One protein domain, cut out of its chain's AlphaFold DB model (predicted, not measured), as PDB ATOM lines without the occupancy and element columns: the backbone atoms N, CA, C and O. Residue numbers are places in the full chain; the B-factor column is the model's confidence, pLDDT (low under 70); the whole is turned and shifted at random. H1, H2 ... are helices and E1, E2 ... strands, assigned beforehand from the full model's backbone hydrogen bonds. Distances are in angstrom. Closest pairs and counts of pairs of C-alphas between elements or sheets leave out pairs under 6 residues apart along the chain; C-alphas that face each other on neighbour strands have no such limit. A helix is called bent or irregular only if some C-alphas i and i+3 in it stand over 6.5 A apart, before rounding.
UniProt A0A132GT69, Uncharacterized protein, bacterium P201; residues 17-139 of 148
ATOM      1  N   SER A  17     -67.879  20.510   1.291       69.50
ATOM      2  CA  SER A  17     -69.105  20.858   0.562       69.50
ATOM      3  C   SER A  17     -70.291  19.940   0.869       69.50
ATOM      4  O   SER A  17     -71.432  20.347   0.682       69.50
ATOM      5  N   GLU A  18     -70.051  18.720   1.359       81.44
ATOM      6  CA  GLU A  18     -71.124  17.785   1.708       81.44
ATOM      7  C   GLU A  18     -71.793  18.145   3.033       81.44
ATOM      8  O   GLU A  18     -72.927  17.734   3.254       81.44
ATOM      9  N   TYR A  19     -71.122  18.893   3.915       86.19
ATOM     10  CA  TYR A  19     -71.608  19.186   5.261       86.19
ATOM     11  C   TYR A  19     -71.668  20.684   5.524       86.19
ATOM     12  O   TYR A  19     -70.708  21.422   5.318       86.19
ATOM     13  N   VAL A  20     -72.796  21.123   6.066       87.38
ATOM     14  CA  VAL A  20     -72.998  22.478   6.560       87.38
ATOM     15  C   VAL A  20     -72.783  22.524   8.066       87.38
ATOM     16  O   VAL A  20     -73.128  21.602   8.806       87.38
ATOM     17  N   SER A  21     -72.192  23.627   8.510       88.75
ATOM     18  CA  SER A  21     -72.094  23.979   9.921       88.75
ATOM     19  C   SER A  21     -73.462  24.430  10.412       88.75
ATOM     20  O   SER A  21     -74.046  25.324   9.807       88.75
ATOM     21  N   LEU A  22     -73.948  23.855  11.509       89.00
ATOM     22  CA  LEU A  22     -75.176  24.333  12.150       89.00
ATOM     23  C   LEU A  22     -74.888  25.407  13.201       89.00
ATOM     24  O   LEU A  22     -75.696  26.303  13.402       89.00
ATOM     25  N   GLU A  23     -73.717  25.344  13.831       88.56
ATOM     26  CA  GLU A  23     -73.287  26.282  14.868       88.56
ATOM     27  C   GLU A  23     -71.769  26.497  14.801       88.56
ATOM     28  O   GLU A  23     -71.065  25.650  14.242       88.56
ATOM     29  N   PRO A  24     -71.224  27.585  15.376       90.12
ATOM     30  CA  PRO A  24     -69.782  27.747  15.521       90.12
ATOM     31  C   PRO A  24     -69.132  26.574  16.269       90.12
ATOM     32  O   PRO A  24     -69.719  25.981  17.176       90.12
ATOM     33  N   ALA A  25     -67.890  26.250  15.906       93.50
ATOM     34  CA  ALA A  25     -67.110  25.264  16.643       93.50
ATOM     35  C   ALA A  25     -66.809  25.762  18.065       93.50
ATOM     36  O   ALA A  25     -66.558  26.949  18.281       93.50
ATOM     37  N   ARG A  26     -66.782  24.838  19.022       95.25
ATOM     38  CA  ARG A  26     -66.525  25.109  20.440       95.25
ATOM     39  C   ARG A  26     -65.280  24.359  20.880       95.25
ATOM     40  O   ARG A  26     -65.035  23.246  20.415       95.25
ATOM     41  N   ILE A  27     -64.496  24.956  21.770       97.75
ATOM     42  CA  ILE A  27     -63.332  24.302  22.374       97.75
ATOM     43  C   ILE A  27     -63.612  24.140  23.858       97.75
ATOM     44  O   ILE A  27     -63.718  25.122  24.585       97.75
ATOM     45  N   VAL A  28     -63.721  22.892  24.304       97.75
ATOM     46  CA  VAL A  28     -63.982  22.554  25.704       97.75
ATOM     47  C   VAL A  28     -62.974  21.501  26.122       97.75
ATOM     48  O   VAL A  28     -62.830  20.479  25.454       97.75
ATOM     49  N   ASN A  29     -62.263  21.747  27.225       96.38
ATOM     50  CA  ASN A  29     -61.240  20.830  27.739       96.38
ATOM     51  C   ASN A  29     -60.174  20.456  26.681       96.38
ATOM     52  O   ASN A  29     -59.769  19.301  26.560       96.38
ATOM     53  N   GLY A  30     -59.778  21.433  25.855       96.31
ATOM     54  CA  GLY A  30     -58.806  21.248  24.771       96.31
ATOM     55  C   GLY A  30     -59.298  20.406  23.586       96.31
ATOM     56  O   GLY A  30     -58.508  20.115  22.696       96.31
ATOM     57  N   VAL A  31     -60.574  20.013  23.558       97.62
ATOM     58  CA  VAL A  31     -61.196  19.296  22.438       97.62
ATOM     59  C   VAL A  31     -62.004  20.286  21.613       97.62
ATOM     60  O   VAL A  31     -62.861  20.982  22.157       97.62
ATOM     61  N   LYS A  32     -61.770  20.330  20.302       97.50
ATOM     62  CA  LYS A  32     -62.570  21.123  19.369       97.50
ATOM     63  C   LYS A  32     -63.725  20.300  18.808       97.50
ATOM     64  O   LYS A  32     -63.521  19.319  18.091       97.50
ATOM     65  N   GLY A  33     -64.939  20.726  19.129       96.56
ATOM     66  CA  GLY A  33     -66.192  20.109  18.715       96.56
ATOM     67  C   GLY A  33     -66.973  20.990  17.757       96.56
ATOM     68  O   GLY A  33     -66.962  22.215  17.885       96.56
ATOM     69  N   HIS A  34     -67.675  20.381  16.806       94.69
ATOM     70  CA  HIS A  34     -68.456  21.136  15.830       94.69
ATOM     71  C   HIS A  34     -69.734  20.395  15.426       94.69
ATOM     72  O   HIS A  34     -69.687  19.220  15.066       94.69
ATOM     73  N   LEU A  35     -70.881  21.076  15.503       93.44
ATOM     74  CA  LEU A  35     -72.175  20.540  15.088       93.44
ATOM     75  C   LEU A  35     -72.386  20.760  13.589       93.44
ATOM     76  O   LEU A  35     -72.416  21.896  13.108       93.44
ATOM     77  N   ILE A  36     -72.537  19.658  12.861       90.81
ATOM     78  CA  ILE A  36     -72.664  19.656  11.406       90.81
ATOM     79  C   ILE A  36     -73.865  18.828  10.956       90.81
ATOM     80  O   ILE A  36     -74.354  17.949  11.669       90.81
ATOM     81  N   LYS A  37     -74.307  19.088   9.730       87.75
ATOM     82  CA  LYS A  37     -75.354  18.334   9.038       87.75
ATOM     83  C   LYS A  37     -74.969  18.172   7.578       87.75
ATOM     84  O   LYS A  37     -74.350  19.066   7.014       87.75
ATOM     85  N   LYS A  38     -75.317  17.053   6.947       86.00
ATOM     86  CA  LYS A  38     -75.095  16.919   5.503       86.00
ATOM     87  C   LYS A  38     -76.073  17.808   4.739       86.00
ATOM     88  O   LYS A  38     -77.256  17.865   5.076       86.00
ATOM     89  N   ALA A  39     -75.584  18.498   3.718       84.00
ATOM     90  CA  ALA A  39     -76.402  19.341   2.863       84.00
ATOM     91  C   ALA A  39     -77.552  18.521   2.245       84.00
ATOM     92  O   ALA A  39     -77.331  17.423   1.733       84.00
ATOM     93  N   GLY A  40     -78.778  19.044   2.331       79.19
ATOM     94  CA  GLY A  40     -79.982  18.401   1.793       79.19
ATOM     95  C   GLY A  40     -80.565  17.248   2.622       79.19
ATOM     96  O   GLY A  40     -81.547  16.654   2.191       79.19
ATOM     97  N   ASP A  41     -80.007  16.916   3.792       75.75
ATOM     98  CA  ASP A  41     -80.571  15.855   4.638       75.75
ATOM     99  C   ASP A  41     -81.850  16.301   5.377       75.75
ATOM    100  O   ASP A  41     -81.945  17.421   5.885       75.75
ATOM    101  N   SER A  42     -82.812  15.387   5.506       69.94
ATOM    102  CA  SER A  42     -84.095  15.569   6.202       69.94
ATOM    103  C   SER A  42     -84.049  15.171   7.686       69.94
ATOM    104  O   SER A  42     -85.080  14.874   8.284       69.94
ATOM    105  N   ASP A  43     -82.851  15.140   8.281       67.38
ATOM    106  CA  ASP A  43     -82.590  14.739   9.675       67.38
ATOM    107  C   ASP A  43     -82.925  13.275   9.989       67.38
ATOM    108  O   ASP A  43     -83.122  12.904  11.150       67.38
ATOM    109  N   THR A  44     -82.986  12.421   8.964       60.09
ATOM    110  CA  THR A  44     -83.443  11.044   9.152       60.09
ATOM    111  C   THR A  44     -82.305  10.100   9.518       60.09
ATOM    112  O   THR A  44     -82.462   9.394  10.505       60.09
ATOM    113  N   HIS A  45     -81.155  10.093   8.832       60.44
ATOM    114  CA  HIS A  45     -80.089   9.103   9.104       60.44
ATOM    115  C   HIS A  45     -78.689   9.501   8.615       60.44
ATOM    116  O   HIS A  45     -77.896   8.642   8.219       60.44
ATOM    117  N   THR A  46     -78.325  10.784   8.611       65.94
ATOM    118  CA  THR A  46     -77.022  11.119   8.039       65.94
ATOM    119  C   THR A  46     -75.822  10.718   8.907       65.94
ATOM    120  O   THR A  46     -75.719  11.000  10.102       65.94
ATOM    121  N   ASN A  47     -74.899   9.996   8.263       77.56
ATOM    122  CA  ASN A  47     -73.593   9.661   8.799       77.56
ATOM    123  C   ASN A  47     -72.720  10.914   8.908       77.56
ATOM    124  O   ASN A  47     -72.696  11.741   8.005       77.56
ATOM    125  N   LEU A  48     -71.940  10.999   9.984       89.56
ATOM    126  CA  LEU A  48     -70.825  11.940  10.095       89.56
ATOM    127  C   LEU A  48     -69.728  11.603   9.057       89.56
ATOM    128  O   LEU A  48     -69.681  10.455   8.591       89.56
ATOM    129  N   PRO A  49     -68.831  12.543   8.702       89.75
ATOM    130  CA  PRO A  49     -67.773  12.289   7.724       89.75
ATOM    131  C   PRO A  49     -66.791  11.208   8.209       89.75
ATOM    132  O   PRO A  49     -66.685  10.921   9.405       89.75
ATOM    133  N   TYR A  50     -66.098  10.527   7.291       88.50
ATOM    134  CA  TYR A  50     -65.095   9.517   7.679       88.50
ATOM    135  C   TYR A  50     -63.785  10.133   8.140       88.50
ATOM    136  O   TYR A  50     -63.046   9.524   8.914       88.50
ATOM    137  N   TYR A  51     -63.533  11.359   7.713       87.19
ATOM    138  CA  TYR A  51     -62.355  12.098   8.084       87.19
ATOM    139  C   TYR A  51     -62.729  13.463   8.641       87.19
ATOM    140  O   TYR A  51     -63.769  14.019   8.276       87.19
ATOM    141  N   SER A  52     -61.891  14.002   9.523       85.38
ATOM    142  CA  SER A  52     -62.061  15.368   9.991       85.38
ATOM    143  C   SER A  52     -61.247  16.351   9.178       85.38
ATOM    144  O   SER A  52     -60.134  16.067   8.756       85.38
ATOM    145  N   ASN A  53     -61.821  17.534   8.990       80.50
ATOM    146  CA  ASN A  53     -61.114  18.656   8.402       80.50
ATOM    147  C   ASN A  53     -60.429  19.467   9.513       80.50
ATOM    148  O   ASN A  53     -59.209  19.504   9.620       80.50
ATOM    149  N   THR A  54     -61.224  20.069  10.404       81.62
ATOM    150  CA  THR A  54     -60.723  21.087  11.343       81.62
ATOM    151  C   THR A  54     -61.054  20.835  12.809       81.62
ATOM    152  O   THR A  54     -60.723  21.684  13.639       81.62
ATOM    153  N   SER A  55     -61.751  19.741  13.129       89.44
ATOM    154  CA  SER A  55     -62.260  19.459  14.478       89.44
ATOM    155  C   SER A  55     -61.859  18.065  14.950       89.44
ATOM    156  O   SER A  55     -61.746  17.136  14.149       89.44
ATOM    157  N   ASP A  56     -61.680  17.921  16.261       95.44
ATOM    158  CA  ASP A  56     -61.399  16.637  16.909       95.44
ATOM    159  C   ASP A  56     -62.660  15.781  17.008       95.44
ATOM    160  O   ASP A  56     -62.600  14.549  16.985       95.44
ATOM    161  N   VAL A  57     -63.813  16.447  17.131       96.75
ATOM    162  CA  VAL A  57     -65.123  15.819  17.263       96.75
ATOM    163  C   VAL A  57     -66.135  16.528  16.372       96.75
ATOM    164  O   VAL A  57     -66.282  17.748  16.426       96.75
ATOM    165  N   TYR A  58     -66.880  15.759  15.581       95.75
ATOM    166  CA  TYR A  58     -68.079  16.261  14.912       95.75
ATOM    167  C   TYR A  58     -69.325  15.692  15.574       95.75
ATOM    168  O   TYR A  58     -69.370  14.508  15.907       95.75
ATOM    169  N   PHE A  59     -70.331  16.537  15.738       95.12
ATOM    170  CA  PHE A  59     -71.629  16.201  16.301       95.12
ATOM    171  C   PHE A  59     -72.681  16.206  15.202       95.12
ATOM    172  O   PHE A  59     -72.595  16.997  14.260       95.12
ATOM    173  N   ARG A  60     -73.691  15.350  15.351       91.25
ATOM    174  CA  ARG A  60     -74.946  15.445  14.604       91.25
ATOM    175  C   ARG A  60     -76.122  15.529  15.564       91.25
ATOM    176  O   ARG A  60     -76.078  14.995  16.676       91.25
ATOM    177  N   GLN A  61     -77.191  16.145  15.088       90.50
ATOM    178  CA  GLN A  61     -78.474  16.175  15.771       90.50
ATOM    179  C   GLN A  61     -79.561  15.515  14.930       90.50
ATOM    180  O   GLN A  61     -79.411  15.342  13.724       90.50
ATOM    181  N   ASN A  62     -80.639  15.117  15.593       85.50
ATOM    182  CA  ASN A  62     -81.904  14.770  14.956       85.50
ATOM    183  C   ASN A  62     -83.006  15.673  15.535       85.50
ATOM    184  O   ASN A  62     -82.718  16.597  16.297       85.50
ATOM    185  N   LYS A  63     -84.275  15.382  15.232       83.50
ATOM    186  CA  LYS A  63     -85.428  16.131  15.764       83.50
ATOM    187  C   LYS A  63     -85.496  16.245  17.300       83.50
ATOM    188  O   LYS A  63     -86.221  17.089  17.804       83.50
ATOM    189  N   ASN A  64     -84.769  15.401  18.035       82.12
ATOM    190  CA  ASN A  64     -84.720  15.396  19.499       82.12
ATOM    191  C   ASN A  64     -83.450  16.078  20.060       82.12
ATOM    192  O   ASN A  64     -83.201  15.995  21.260       82.12
ATOM    193  N   GLY A  65     -82.628  16.703  19.209       86.25
ATOM    194  CA  GLY A  65     -81.368  17.355  19.579       86.25
ATOM    195  C   GLY A  65     -80.120  16.532  19.248       86.25
ATOM    196  O   GLY A  65     -80.164  15.562  18.481       86.25
ATOM    197  N   VAL A  66     -78.974  16.948  19.797       85.75
ATOM    198  CA  VAL A  66     -77.669  16.310  19.552       85.75
ATOM    199  C   VAL A  66     -77.684  14.874  20.065       85.75
ATOM    200  O   VAL A  66     -77.987  14.616  21.231       85.75
ATOM    201  N   CYS A  67     -77.370  13.930  19.179       88.88
ATOM    202  CA  CYS A  67     -77.683  12.518  19.403       88.88
ATOM    203  C   CYS A  67     -76.531  11.550  19.098       88.88
ATOM    204  O   CYS A  67     -76.590  10.386  19.494       88.88
ATOM    205  N   GLN A  68     -75.484  12.022  18.419       94.50
ATOM    206  CA  GLN A  68     -74.267  11.260  18.158       94.50
ATOM    207  C   GLN A  68     -73.081  12.211  17.960       94.50
ATOM    208  O   GLN A  68     -73.224  13.313  17.426       94.50
ATOM    209  N   ALA A  69     -71.894  11.742  18.331       96.81
ATOM    210  CA  ALA A  69     -70.618  12.377  18.052       96.81
ATOM    211  C   ALA A  69     -69.625  11.374  17.450       96.81
ATOM    212  O   ALA A  69     -69.666  10.180  17.745       96.81
ATOM    213  N   ARG A  70     -68.704  11.861  16.620       97.00
ATOM    214  CA  ARG A  70     -67.587  11.083  16.074       97.00
ATOM    215  C   ARG A  70     -66.276  11.752  16.424       97.00
ATOM    216  O   ARG A  70     -66.109  12.933  16.143       97.00
ATOM    217  N   VAL A  71     -65.362  10.977  16.990       97.44
ATOM    218  CA  VAL A  71     -63.999  11.393  17.335       97.44
ATOM    219  C   VAL A  71     -63.048  11.010  16.213       97.44
ATOM    220  O   VAL A  71     -63.142   9.902  15.668       97.44
ATOM    221  N   TYR A  72     -62.094  11.892  15.932       95.00
ATOM    222  CA  TYR A  72     -61.054  11.687  14.934       95.00
ATOM    223  C   TYR A  72     -59.666  11.744  15.572       95.00
ATOM    224  O   TYR A  72     -59.402  12.565  16.447       95.00
ATOM    225  N   VAL A  73     -58.767  10.868  15.128       91.38
ATOM    226  CA  VAL A  73     -57.351  10.856  15.523       91.38
ATOM    227  C   VAL A  73     -56.520  10.866  14.249       91.38
ATOM    228  O   VAL A  73     -56.735  10.036  13.369       91.38
ATOM    229  N   GLY A  74     -55.614  11.839  14.116       88.25
ATOM    230  CA  GLY A  74     -54.878  12.048  12.863       88.25
ATOM    231  C   GLY A  74     -55.819  12.239  11.668       88.25
ATOM    232  O   GLY A  74     -55.609  11.624  10.628       88.25
ATOM    233  N   GLN A  75     -56.900  13.006  11.865       87.19
ATOM    234  CA  GLN A  75     -57.987  13.251  10.902       87.19
ATOM    235  C   GLN A  75     -58.830  12.034  10.504       87.19
ATOM    236  O   GLN A  75     -59.737  12.160   9.691       87.19
ATOM    237  N   LYS A  76     -58.606  10.855  11.083       90.19
ATOM    238  CA  LYS A  76     -59.325   9.627  10.723       90.19
ATOM    239  C   LYS A  76     -60.368   9.289  11.768       90.19
ATOM    240  O   LYS A  76     -60.088   9.388  12.962       90.19
ATOM    241  N   LYS A  77     -61.552   8.854  11.330       92.19
ATOM    242  CA  LYS A  77     -62.592   8.330  12.221       92.19
ATOM    243  C   LYS A  77     -62.004   7.280  13.159       92.19
ATOM    244  O   LYS A  77     -61.394   6.313  12.708       92.19
ATOM    245  N   TYR A  78     -62.263   7.454  14.451       95.44
ATOM    246  CA  TYR A  78     -61.718   6.598  15.497       95.44
ATOM    247  C   TYR A  78     -62.802   6.053  16.434       95.44
ATOM    248  O   TYR A  78     -62.905   4.839  16.611       95.44
ATOM    249  N   LEU A  79     -63.662   6.918  16.979       97.19
ATOM    250  CA  LEU A  79     -64.772   6.513  17.852       97.19
ATOM    251  C   LEU A  79     -66.087   7.079  17.330       97.19
ATOM    252  O   LEU A  79     -66.138   8.238  16.927       97.19
ATOM    253  N   ASP A  80     -67.150   6.286  17.402       96.69
ATOM    254  CA  ASP A  80     -68.522   6.789  17.390       96.69
ATOM    255  C   ASP A  80     -69.073   6.720  18.820       96.69
ATOM    256  O   ASP A  80     -69.050   5.661  19.451       96.69
ATOM    257  N   PHE A  81     -69.572   7.850  19.311       97.44
ATOM    258  CA  PHE A  81     -70.374   7.970  20.522       97.44
ATOM    259  C   PHE A  81     -71.822   8.183  20.105       97.44
ATOM    260  O   PHE A  81     -72.132   9.212  19.513       97.44
ATOM    261  N   ASP A  82     -72.708   7.245  20.405       95.00
ATOM    262  CA  ASP A  82     -74.128   7.346  20.058       95.00
ATOM    263  C   ASP A  82     -74.973   7.140  21.319       95.00
ATOM    264  O   ASP A  82     -74.613   6.380  22.220       95.00
ATOM    265  N   TRP A  83     -76.045   7.916  21.428       95.12
ATOM    266  CA  TRP A  83     -77.024   7.855  22.512       95.12
ATOM    267  C   TRP A  83     -78.452   8.107  21.998       95.12
ATOM    268  O   TRP A  83     -79.370   8.376  22.776       95.12
ATOM    269  N   SER A  84     -78.658   8.031  20.683       91.62
ATOM    270  CA  SER A  84     -79.918   8.347  20.004       91.62
ATOM    271  C   SER A  84     -81.002   7.276  20.190       91.62
ATOM    272  O   SER A  84     -82.204   7.568  20.138       91.62
ATOM    273  N   HIS A  85     -80.603   6.031  20.446       91.81
ATOM    274  CA  HIS A  85     -81.486   4.870  20.514       91.81
ATOM    275  C   HIS A  85     -81.063   3.898  21.621       91.81
ATOM    276  O   HIS A  85     -80.016   4.057  22.243       91.81
ATOM    277  N   ILE A  86     -81.920   2.910  21.889       94.56
ATOM    278  CA  ILE A  86     -81.554   1.772  22.732       94.56
ATOM    279  C   ILE A  86     -80.657   0.862  21.897       94.56
ATOM    280  O   ILE A  86     -81.080   0.407  20.836       94.56
ATOM    281  N   HIS A  87     -79.454   0.574  22.379       93.50
ATOM    282  CA  HIS A  87     -78.535  -0.353  21.725       93.50
ATOM    283  C   HIS A  87     -78.467  -1.660  22.513       93.50
ATOM    284  O   HIS A  87     -78.315  -1.633  23.735       93.50
ATOM    285  N   THR A  88     -78.577  -2.794  21.825       96.00
ATOM    286  CA  THR A  88     -78.403  -4.124  22.420       96.00
ATOM    287  C   THR A  88     -77.304  -4.849  21.661       96.00
ATOM    288  O   THR A  88     -77.419  -5.051  20.454       96.00
ATOM    289  N   ASN A  89     -76.241  -5.206  22.370       96.00
ATOM    290  CA  ASN A  89     -75.160  -6.038  21.856       96.00
ATOM    291  C   ASN A  89     -75.638  -7.481  21.638       96.00
ATOM    292  O   ASN A  89     -76.626  -7.915  22.237       96.00
ATOM    293  N   SER A  90     -74.884  -8.263  20.861       93.94
ATOM    294  CA  SER A  90     -75.169  -9.694  20.674       93.94
ATOM    295  C   SER A  90     -75.033 -10.506  21.967       93.94
ATOM    296  O   SER A  90     -75.710 -11.514  22.129       93.94
ATOM    297  N   ASP A  91     -74.215 -10.033  22.913       92.62
ATOM    298  CA  ASP A  91     -74.058 -10.605  24.258       92.62
ATOM    299  C   ASP A  91     -75.201 -10.233  25.230       92.62
ATOM    300  O   ASP A  91     -75.161 -10.582  26.409       92.62
ATOM    301  N   GLY A  92     -76.219  -9.506  24.759       93.94
ATOM    302  CA  GLY A  92     -77.368  -9.078  25.555       93.94
ATOM    303  C   GLY A  92     -77.142  -7.807  26.377       93.94
ATOM    304  O   GLY A  92     -78.090  -7.311  26.995       93.94
ATOM    305  N   ARG A  93     -75.937  -7.219  26.376       94.19
ATOM    306  CA  ARG A  93     -75.683  -5.932  27.039       94.19
ATOM    307  C   ARG A  93     -76.515  -4.825  26.396       94.19
ATOM    308  O   ARG A  93     -76.464  -4.621  25.185       94.19
ATOM    309  N   LYS A  94     -77.225  -4.058  27.228       94.81
ATOM    310  CA  LYS A  94     -78.102  -2.961  26.794       94.81
ATOM    311  C   LYS A  94     -77.573  -1.589  27.199       94.81
ATOM    312  O   LYS A  94     -77.080  -1.401  28.313       94.81
ATOM    313  N   PHE A  95     -77.745  -0.626  26.303       94.56
ATOM    314  CA  PHE A  95     -77.521   0.796  26.530       94.56
ATOM    315  C   PHE A  95     -78.838   1.529  26.314       94.56
ATOM    316  O   PHE A  95     -79.429   1.454  25.238       94.56
ATOM    317  N   ASP A  96     -79.301   2.215  27.353       94.44
ATOM    318  CA  ASP A  96     -80.555   2.958  27.317       94.44
ATOM    319  C   ASP A  96     -80.396   4.226  26.464       94.44
ATOM    320  O   ASP A  96     -79.326   4.843  26.457       94.44
ATOM    321  N   ARG A  97     -81.472   4.666  25.798       93.94
ATOM    322  CA  ARG A  97     -81.480   5.951  25.077       93.94
ATOM    323  C   ARG A  97     -80.998   7.079  26.000       93.94
ATOM    324  O   ARG A  97     -81.363   7.140  27.175       93.94
ATOM    325  N   GLY A  98     -80.179   7.977  25.463       94.56
ATOM    326  CA  GLY A  98     -79.531   9.049  26.216       94.56
ATOM    327  C   GLY A  98     -78.261   8.615  26.951       94.56
ATOM    328  O   GLY A  98     -77.590   9.471  27.520       94.56
ATOM    329  N   THR A  99     -77.896   7.328  26.929       96.12
ATOM    330  CA  THR A  99     -76.624   6.823  27.465       96.12
ATOM    331  C   THR A  99     -75.656   6.511  26.337       96.12
ATOM    332  O   THR A  99     -75.996   5.774  25.417       96.12
ATOM    333  N   VAL A 100     -74.435   7.038  26.429       97.25
ATOM    334  CA  VAL A 100     -73.410   6.831  25.404       97.25
ATOM    335  C   VAL A 100     -73.017   5.359  25.330       97.25
ATOM    336  O   VAL A 100     -72.554   4.766  26.312       97.25
ATOM    337  N   HIS A 101     -73.126   4.803  24.129       96.00
ATOM    338  CA  HIS A 101     -72.440   3.588  23.728       96.00
ATOM    339  C   HIS A 101     -71.347   3.927  22.712       96.00
ATOM    340  O   HIS A 101     -71.493   4.819  21.873       96.00
ATOM    341  N   VAL A 102     -70.213   3.240  22.828       97.44
ATOM    342  CA  VAL A 102     -69.003   3.524  22.057       97.44
ATOM    343  C   VAL A 102     -68.737   2.400  21.072       97.44
ATOM    344  O   VAL A 102     -68.637   1.235  21.462       97.44
ATOM    345  N   GLN A 103     -68.561   2.778  19.811       96.69
ATOM    346  CA  GLN A 103     -68.114   1.917  18.721       96.69
ATOM    347  C   GLN A 103     -66.718   2.355  18.275       96.69
ATOM    348  O   GLN A 103     -66.495   3.536  17.997       96.69
ATOM    349  N   VAL A 104     -65.771   1.417  18.220       96.94
ATOM    350  CA  VAL A 104     -64.370   1.697  17.861       96.94
ATOM    351  C   VAL A 104     -64.122   1.303  16.415       96.94
ATOM    352  O   VAL A 104     -64.526   0.225  15.981       96.94
ATOM    353  N   TRP A 105     -63.434   2.169  15.682       96.19
ATOM    354  CA  TRP A 105     -63.167   2.003  14.262       96.19
ATOM    355  C   TRP A 105     -61.676   1.912  13.977       96.19
ATOM    356  O   TRP A 105     -60.848   2.499  14.673       96.19
ATOM    357  N   LYS A 106     -61.353   1.192  12.906       93.88
ATOM    358  CA  LYS A 106     -60.020   1.147  12.310       93.88
ATOM    359  C   LYS A 106     -60.112   1.448  10.821       93.88
ATOM    360  O   LYS A 106     -61.104   1.103  10.175       93.88
ATOM    361  N   GLN A 107     -59.063   2.062  10.286       92.06
ATOM    362  CA  GLN A 107     -58.858   2.114   8.846       92.06
ATOM    363  C   GLN A 107     -58.153   0.828   8.403       92.06
ATOM    364  O   GLN A 107     -57.155   0.416   8.996       92.06
ATOM    365  N   ASN A 108     -58.696   0.183   7.383       91.25
ATOM    366  CA  ASN A 108     -58.137  -0.993   6.740       91.25
ATOM    367  C   ASN A 108     -57.021  -0.583   5.760       91.25
ATOM    368  O   ASN A 108     -56.885   0.587   5.398       91.25
ATOM    369  N   LYS A 109     -56.217  -1.554   5.307       89.31
ATOM    370  CA  LYS A 109     -55.100  -1.301   4.374       89.31
ATOM    371  C   LYS A 109     -55.554  -0.713   3.031       89.31
ATOM    372  O   LYS A 109     -54.801   0.028   2.416       89.31
ATOM    373  N   ASP A 110     -56.775  -1.027   2.609       86.12
ATOM    374  CA  ASP A 110     -57.413  -0.529   1.385       86.12
ATOM    375  C   ASP A 110     -58.016   0.885   1.537       86.12
ATOM    376  O   ASP A 110     -58.635   1.402   0.612       86.12
ATOM    377  N   GLY A 111     -57.865   1.514   2.708       84.38
ATOM    378  CA  GLY A 111     -58.410   2.835   3.011       84.38
ATOM    379  C   GLY A 111     -59.856   2.832   3.518       84.38
ATOM    380  O   GLY A 111     -60.311   3.865   4.014       84.38
ATOM    381  N   SER A 112     -60.560   1.695   3.471       88.25
ATOM    382  CA  SER A 112     -61.911   1.555   4.025       88.25
ATOM    383  C   SER A 112     -61.904   1.578   5.558       88.25
ATOM    384  O   SER A 112     -60.867   1.406   6.197       88.25
ATOM    385  N   PHE A 113     -63.066   1.793   6.178       89.56
ATOM    386  CA  PHE A 113     -63.206   1.793   7.636       89.56
ATOM    387  C   PHE A 113     -64.099   0.646   8.090       89.56
ATOM    388  O   PHE A 113     -65.208   0.482   7.583       89.56
ATOM    389  N   SER A 114     -63.646  -0.098   9.097       93.62
ATOM    390  CA  SER A 114     -64.417  -1.165   9.736       93.62
ATOM    391  C   SER A 114     -64.506  -0.949  11.244       93.62
ATOM    392  O   SER A 114     -63.617  -0.345  11.858       93.62
ATOM    393  N   ARG A 115     -65.597  -1.425  11.850       94.56
ATOM    394  CA  ARG A 115     -65.686  -1.541  13.307       94.56
ATOM    395  C   ARG A 115     -64.727  -2.629  13.770       94.56
ATOM    396  O   ARG A 115     -64.562  -3.644  13.101       94.56
ATOM    397  N   ILE A 116     -64.101  -2.418  14.923       94.62
ATOM    398  CA  ILE A 116     -63.274  -3.452  15.559       94.62
ATOM    399  C   ILE A 116     -64.163  -4.562  16.142       94.62
ATOM    400  O   ILE A 116     -63.760  -5.719  16.168       94.62
ATOM    401  N   SER A 117     -65.371  -4.214  16.589       93.06
ATOM    402  CA  SER A 117     -66.381  -5.139  17.099       93.06
ATOM    403  C   SER A 117     -67.770  -4.560  16.856       93.06
ATOM    404  O   SER A 117     -67.926  -3.343  16.893       93.06
ATOM    405  N   ASP A 118     -68.774  -5.412  16.658       89.56
ATOM    406  CA  ASP A 118     -70.173  -4.978  16.638       89.56
ATOM    407  C   ASP A 118     -70.735  -4.734  18.042       89.56
ATOM    408  O   ASP A 118     -71.700  -3.984  18.187       89.56
ATOM    409  N   ASN A 119     -70.095  -5.272  19.084       94.19
ATOM    410  CA  ASN A 119     -70.493  -5.038  20.465       94.19
ATOM    411  C   ASN A 119     -69.980  -3.681  20.943       94.19
ATOM    412  O   ASN A 119     -68.774  -3.458  21.091       94.19
ATOM    413  N   ALA A 120     -70.909  -2.770  21.228       95.44
ATOM    414  CA  ALA A 120     -70.563  -1.486  21.803       95.44
ATOM    415  C   ALA A 120     -70.112  -1.652  23.258       95.44
ATOM    416  O   ALA A 120     -70.562  -2.529  24.003       95.44
ATOM    417  N   ARG A 121     -69.245  -0.747  23.703       95.88
ATOM    418  CA  ARG A 121     -68.821  -0.657  25.106       95.88
ATOM    419  C   ARG A 121     -69.269   0.660  25.723       95.88
ATOM    420  O   ARG A 121     -69.603   1.613  25.026       95.88
ATOM    421  N   SER A 122     -69.234   0.742  27.048       96.31
ATOM    422  CA  SER A 122     -69.334   2.038  27.727       96.31
ATOM    423  C   SER A 122     -68.087   2.890  27.472       96.31
ATOM    424  O   SER A 122     -67.015   2.369  27.140       96.31
ATOM    425  N   MET A 123     -68.217   4.200  27.689       96.62
ATOM    426  CA  MET A 123     -67.055   5.079  27.775       96.62
ATOM    427  C   MET A 123     -66.138   4.635  28.922       96.62
ATOM    428  O   MET A 123     -66.588   4.306  30.026       96.62
ATOM    429  N   SER A 124     -64.840   4.633  28.652       96.38
ATOM    430  CA  SER A 124     -63.792   4.492  29.660       96.38
ATOM    431  C   SER A 124     -63.657   5.773  30.487       96.38
ATOM    432  O   SER A 124     -64.073   6.853  30.065       96.38
ATOM    433  N   ASN A 125     -63.018   5.686  31.656       96.75
ATOM    434  CA  ASN A 125     -62.770   6.865  32.494       96.75
ATOM    435  C   ASN A 125     -61.929   7.931  31.768       96.75
ATOM    436  O   ASN A 125     -62.201   9.120  31.912       96.75
ATOM    437  N   ALA A 126     -60.955   7.516  30.952       96.81
ATOM    438  CA  ALA A 126     -60.132   8.432  30.164       96.81
ATOM    439  C   ALA A 126     -60.958   9.178  29.102       96.81
ATOM    440  O   ALA A 126     -60.831  10.392  28.962       96.81
ATOM    441  N   GLU A 127     -61.851   8.481  28.397       97.62
ATOM    442  CA  GLU A 127     -62.748   9.111  27.421       97.62
ATOM    443  C   GLU A 127     -63.758  10.037  28.088       97.62
ATOM    444  O   GLU A 127     -64.017  11.116  27.566       97.62
ATOM    445  N   MET A 128     -64.305   9.658  29.246       97.44
ATOM    446  CA  MET A 128     -65.194  10.537  30.011       97.44
ATOM    447  C   MET A 128     -64.457  11.796  30.472       97.44
ATOM    448  O   MET A 128     -64.993  12.889  30.340       97.44
ATOM    449  N   LYS A 129     -63.214  11.670  30.951       97.56
ATOM    450  CA  LYS A 129     -62.400  12.824  31.353       97.56
ATOM    451  C   LYS A 129     -62.066  13.732  30.169       97.56
ATOM    452  O   LYS A 129     -62.113  14.946  30.314       97.56
ATOM    453  N   LYS A 130     -61.724  13.159  29.010       97.81
ATOM    454  CA  LYS A 130     -61.318  13.923  27.822       97.81
ATOM    455  C   LYS A 130     -62.511  14.530  27.082       97.81
ATOM    456  O   LYS A 130     -62.551  15.738  26.882       97.81
ATOM    457  N   TYR A 131     -63.481  13.703  26.698       98.12
ATOM    458  CA  TYR A 131     -64.593  14.076  25.818       98.12
ATOM    459  C   TYR A 131     -65.902  14.354  26.562       98.12
ATOM    460  O   TYR A 131     -66.777  15.018  26.018       98.12
ATOM    461  N   GLY A 132     -66.058  13.886  27.801       97.44
ATOM    462  CA  GLY A 132     -67.273  14.111  28.591       97.44
ATOM    463  C   GLY A 132     -67.691  15.583  28.700       97.44
ATOM    464  O   GLY A 132     -68.867  15.858  28.466       97.44
ATOM    465  N   PRO A 133     -66.768  16.530  28.970       98.25
ATOM    466  CA  PRO A 133     -67.098  17.952  29.011       98.25
ATOM    467  C   PRO A 133     -67.717  18.472  27.710       98.25
ATOM    468  O   PRO A 133     -68.762  19.111  27.754       98.25
ATOM    469  N   ILE A 134     -67.144  18.141  26.546       98.19
ATOM    470  CA  ILE A 134     -67.687  18.617  25.268       98.19
ATOM    471  C   ILE A 134     -68.990  17.910  24.880       98.19
ATOM    472  O   ILE A 134     -69.881  18.527  24.308       98.19
ATOM    473  N   LEU A 135     -69.152  16.633  25.243       97.75
ATOM    474  CA  LEU A 135     -70.427  15.932  25.070       97.75
ATOM    475  C   LEU A 135     -71.541  16.603  25.884       97.75
ATOM    476  O   LEU A 135     -72.651  16.758  25.383       97.75
ATOM    477  N   LYS A 136     -71.239  17.020  27.117       97.31
ATOM    478  CA  LYS A 136     -72.166  17.741  27.998       97.31
ATOM    479  C   LYS A 136     -72.447  19.168  27.534       97.31
ATOM    480  O   LYS A 136     -73.562  19.634  27.726       97.31
ATOM    481  N   ASP A 137     -71.478  19.822  26.907       97.00
ATOM    482  CA  ASP A 137     -71.649  21.160  26.336       97.00
ATOM    483  C   ASP A 137     -72.647  21.169  25.163       97.00
ATOM    484  O   ASP A 137     -73.541  22.011  25.103       97.00
ATOM    485  N   PHE A 138     -72.557  20.180  24.267       96.06
ATOM    486  CA  PHE A 138     -73.510  20.026  23.158       96.06
ATOM    487  C   PHE A 138     -74.819  19.327  23.566       96.06
ATOM    488  O   PHE A 138     -75.849  19.528  22.926       96.06
ATOM    489  N   CYS A 139     -74.803  18.487  24.603       95.75
ATOM    490  CA  CYS A 139     -75.978  17.765  25.091       95.75
ATOM    491  C   CYS A 139     -75.946  17.638  26.628       95.75
ATOM    492  O   CYS A 139     -75.484  16.623  27.159       95.75
TER     493      CYS A 139
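Overview. This is residues 17 to 139 of the 148 residues of an uncharacterized protein of bacterium P201 (UniProt A0A132GT69). One strongly twisted sheet of eight strands curls round a single helix, H1, which packs on one of its faces, mainly over E2, E3 and E5. The long link of residues 39 to 56 passes over the other face with residues near Leu 48. The printed part has 123 residues, with E1 to E8 in order along the chain and then H1; the class is mixed, helices and strands, with 60 residues, under half, in named elements. The sheet is branched at E3 and antiparallel but for the parallel pair E3 and E4. The whole is compact, with a radius of gyration of the C-alphas of 14.0 A, and rounded, spanning 39 by 36 by 32 A.

Along the chain. Find C-alpha 65 at (-81.368, 17.355, 19.579); from there E5, residues 65 to 73, runs 25.2 A to C-alpha 73 at (-57.351, 10.856, 15.523). Look beside it for E4, residues 57 to 62, 17.0 A, and E6, residues 76 to 82, 17.6 A. E3, residues 31 to 38, 22.0 A, is the neighbour of E4, and E7, residues 101 to 107, 20.2 A, is the neighbour of E6. The short strands are E1, residues 19 to 21, E2, residues 26 to 28, and E8, residues 113 to 115. H1, residues 125 to 138, runs 19.4 A to C-alpha 138 at (-73.510, 20.026, 23.158); it is irregular, C-alphas 130 and 133 being 7.1 A apart.

Arrangement. Start at E4 to E8, a meander, each strand the antiparallel neighbour of the one before. You find N 71 and O 79 of the hairpin E5 and E6 2.8 A apart, N 58 and O 70 of E4 and E5 3.0 A, N 103 and O 80 of E6 and E7 2.9 A, and N 106 and O 114 of E7 and E8 2.9 A, each within hydrogen-bond range. E3 is parallel to E4 at 41 degrees, with N 59 and O 34 2.8 A apart. On the other side of E3 lie E2, beside residues 31 to 33, with N 33 and O 26 2.8 A apart, and E1, beside residues 36 to 38, with N 20 and O 37 2.7 A apart. H1 is on the sheet; its closest C-alphas to E2 are those of Ile 134 and Val 28, 5.4 A apart, and to E5 those of Phe 138 and Val 66, 6.6 A apart. In H1, 8 of 10 O i to N i+4 pairs are within range. E1 and E8 are apart.

Size, cuts and confidence. The C-alphas farthest apart are those of Ser 17 and Gly 92, 39.9 A. The printed part has no cut. The links E3 to E4 and E6 to E7 are long, 18 residues each; in the second, residues 87 to 88 pair antiparallel with residues 94 to 95. Mean pLDDT of the printed part is 91.2; residues 17 and 42 to 46 are under 70.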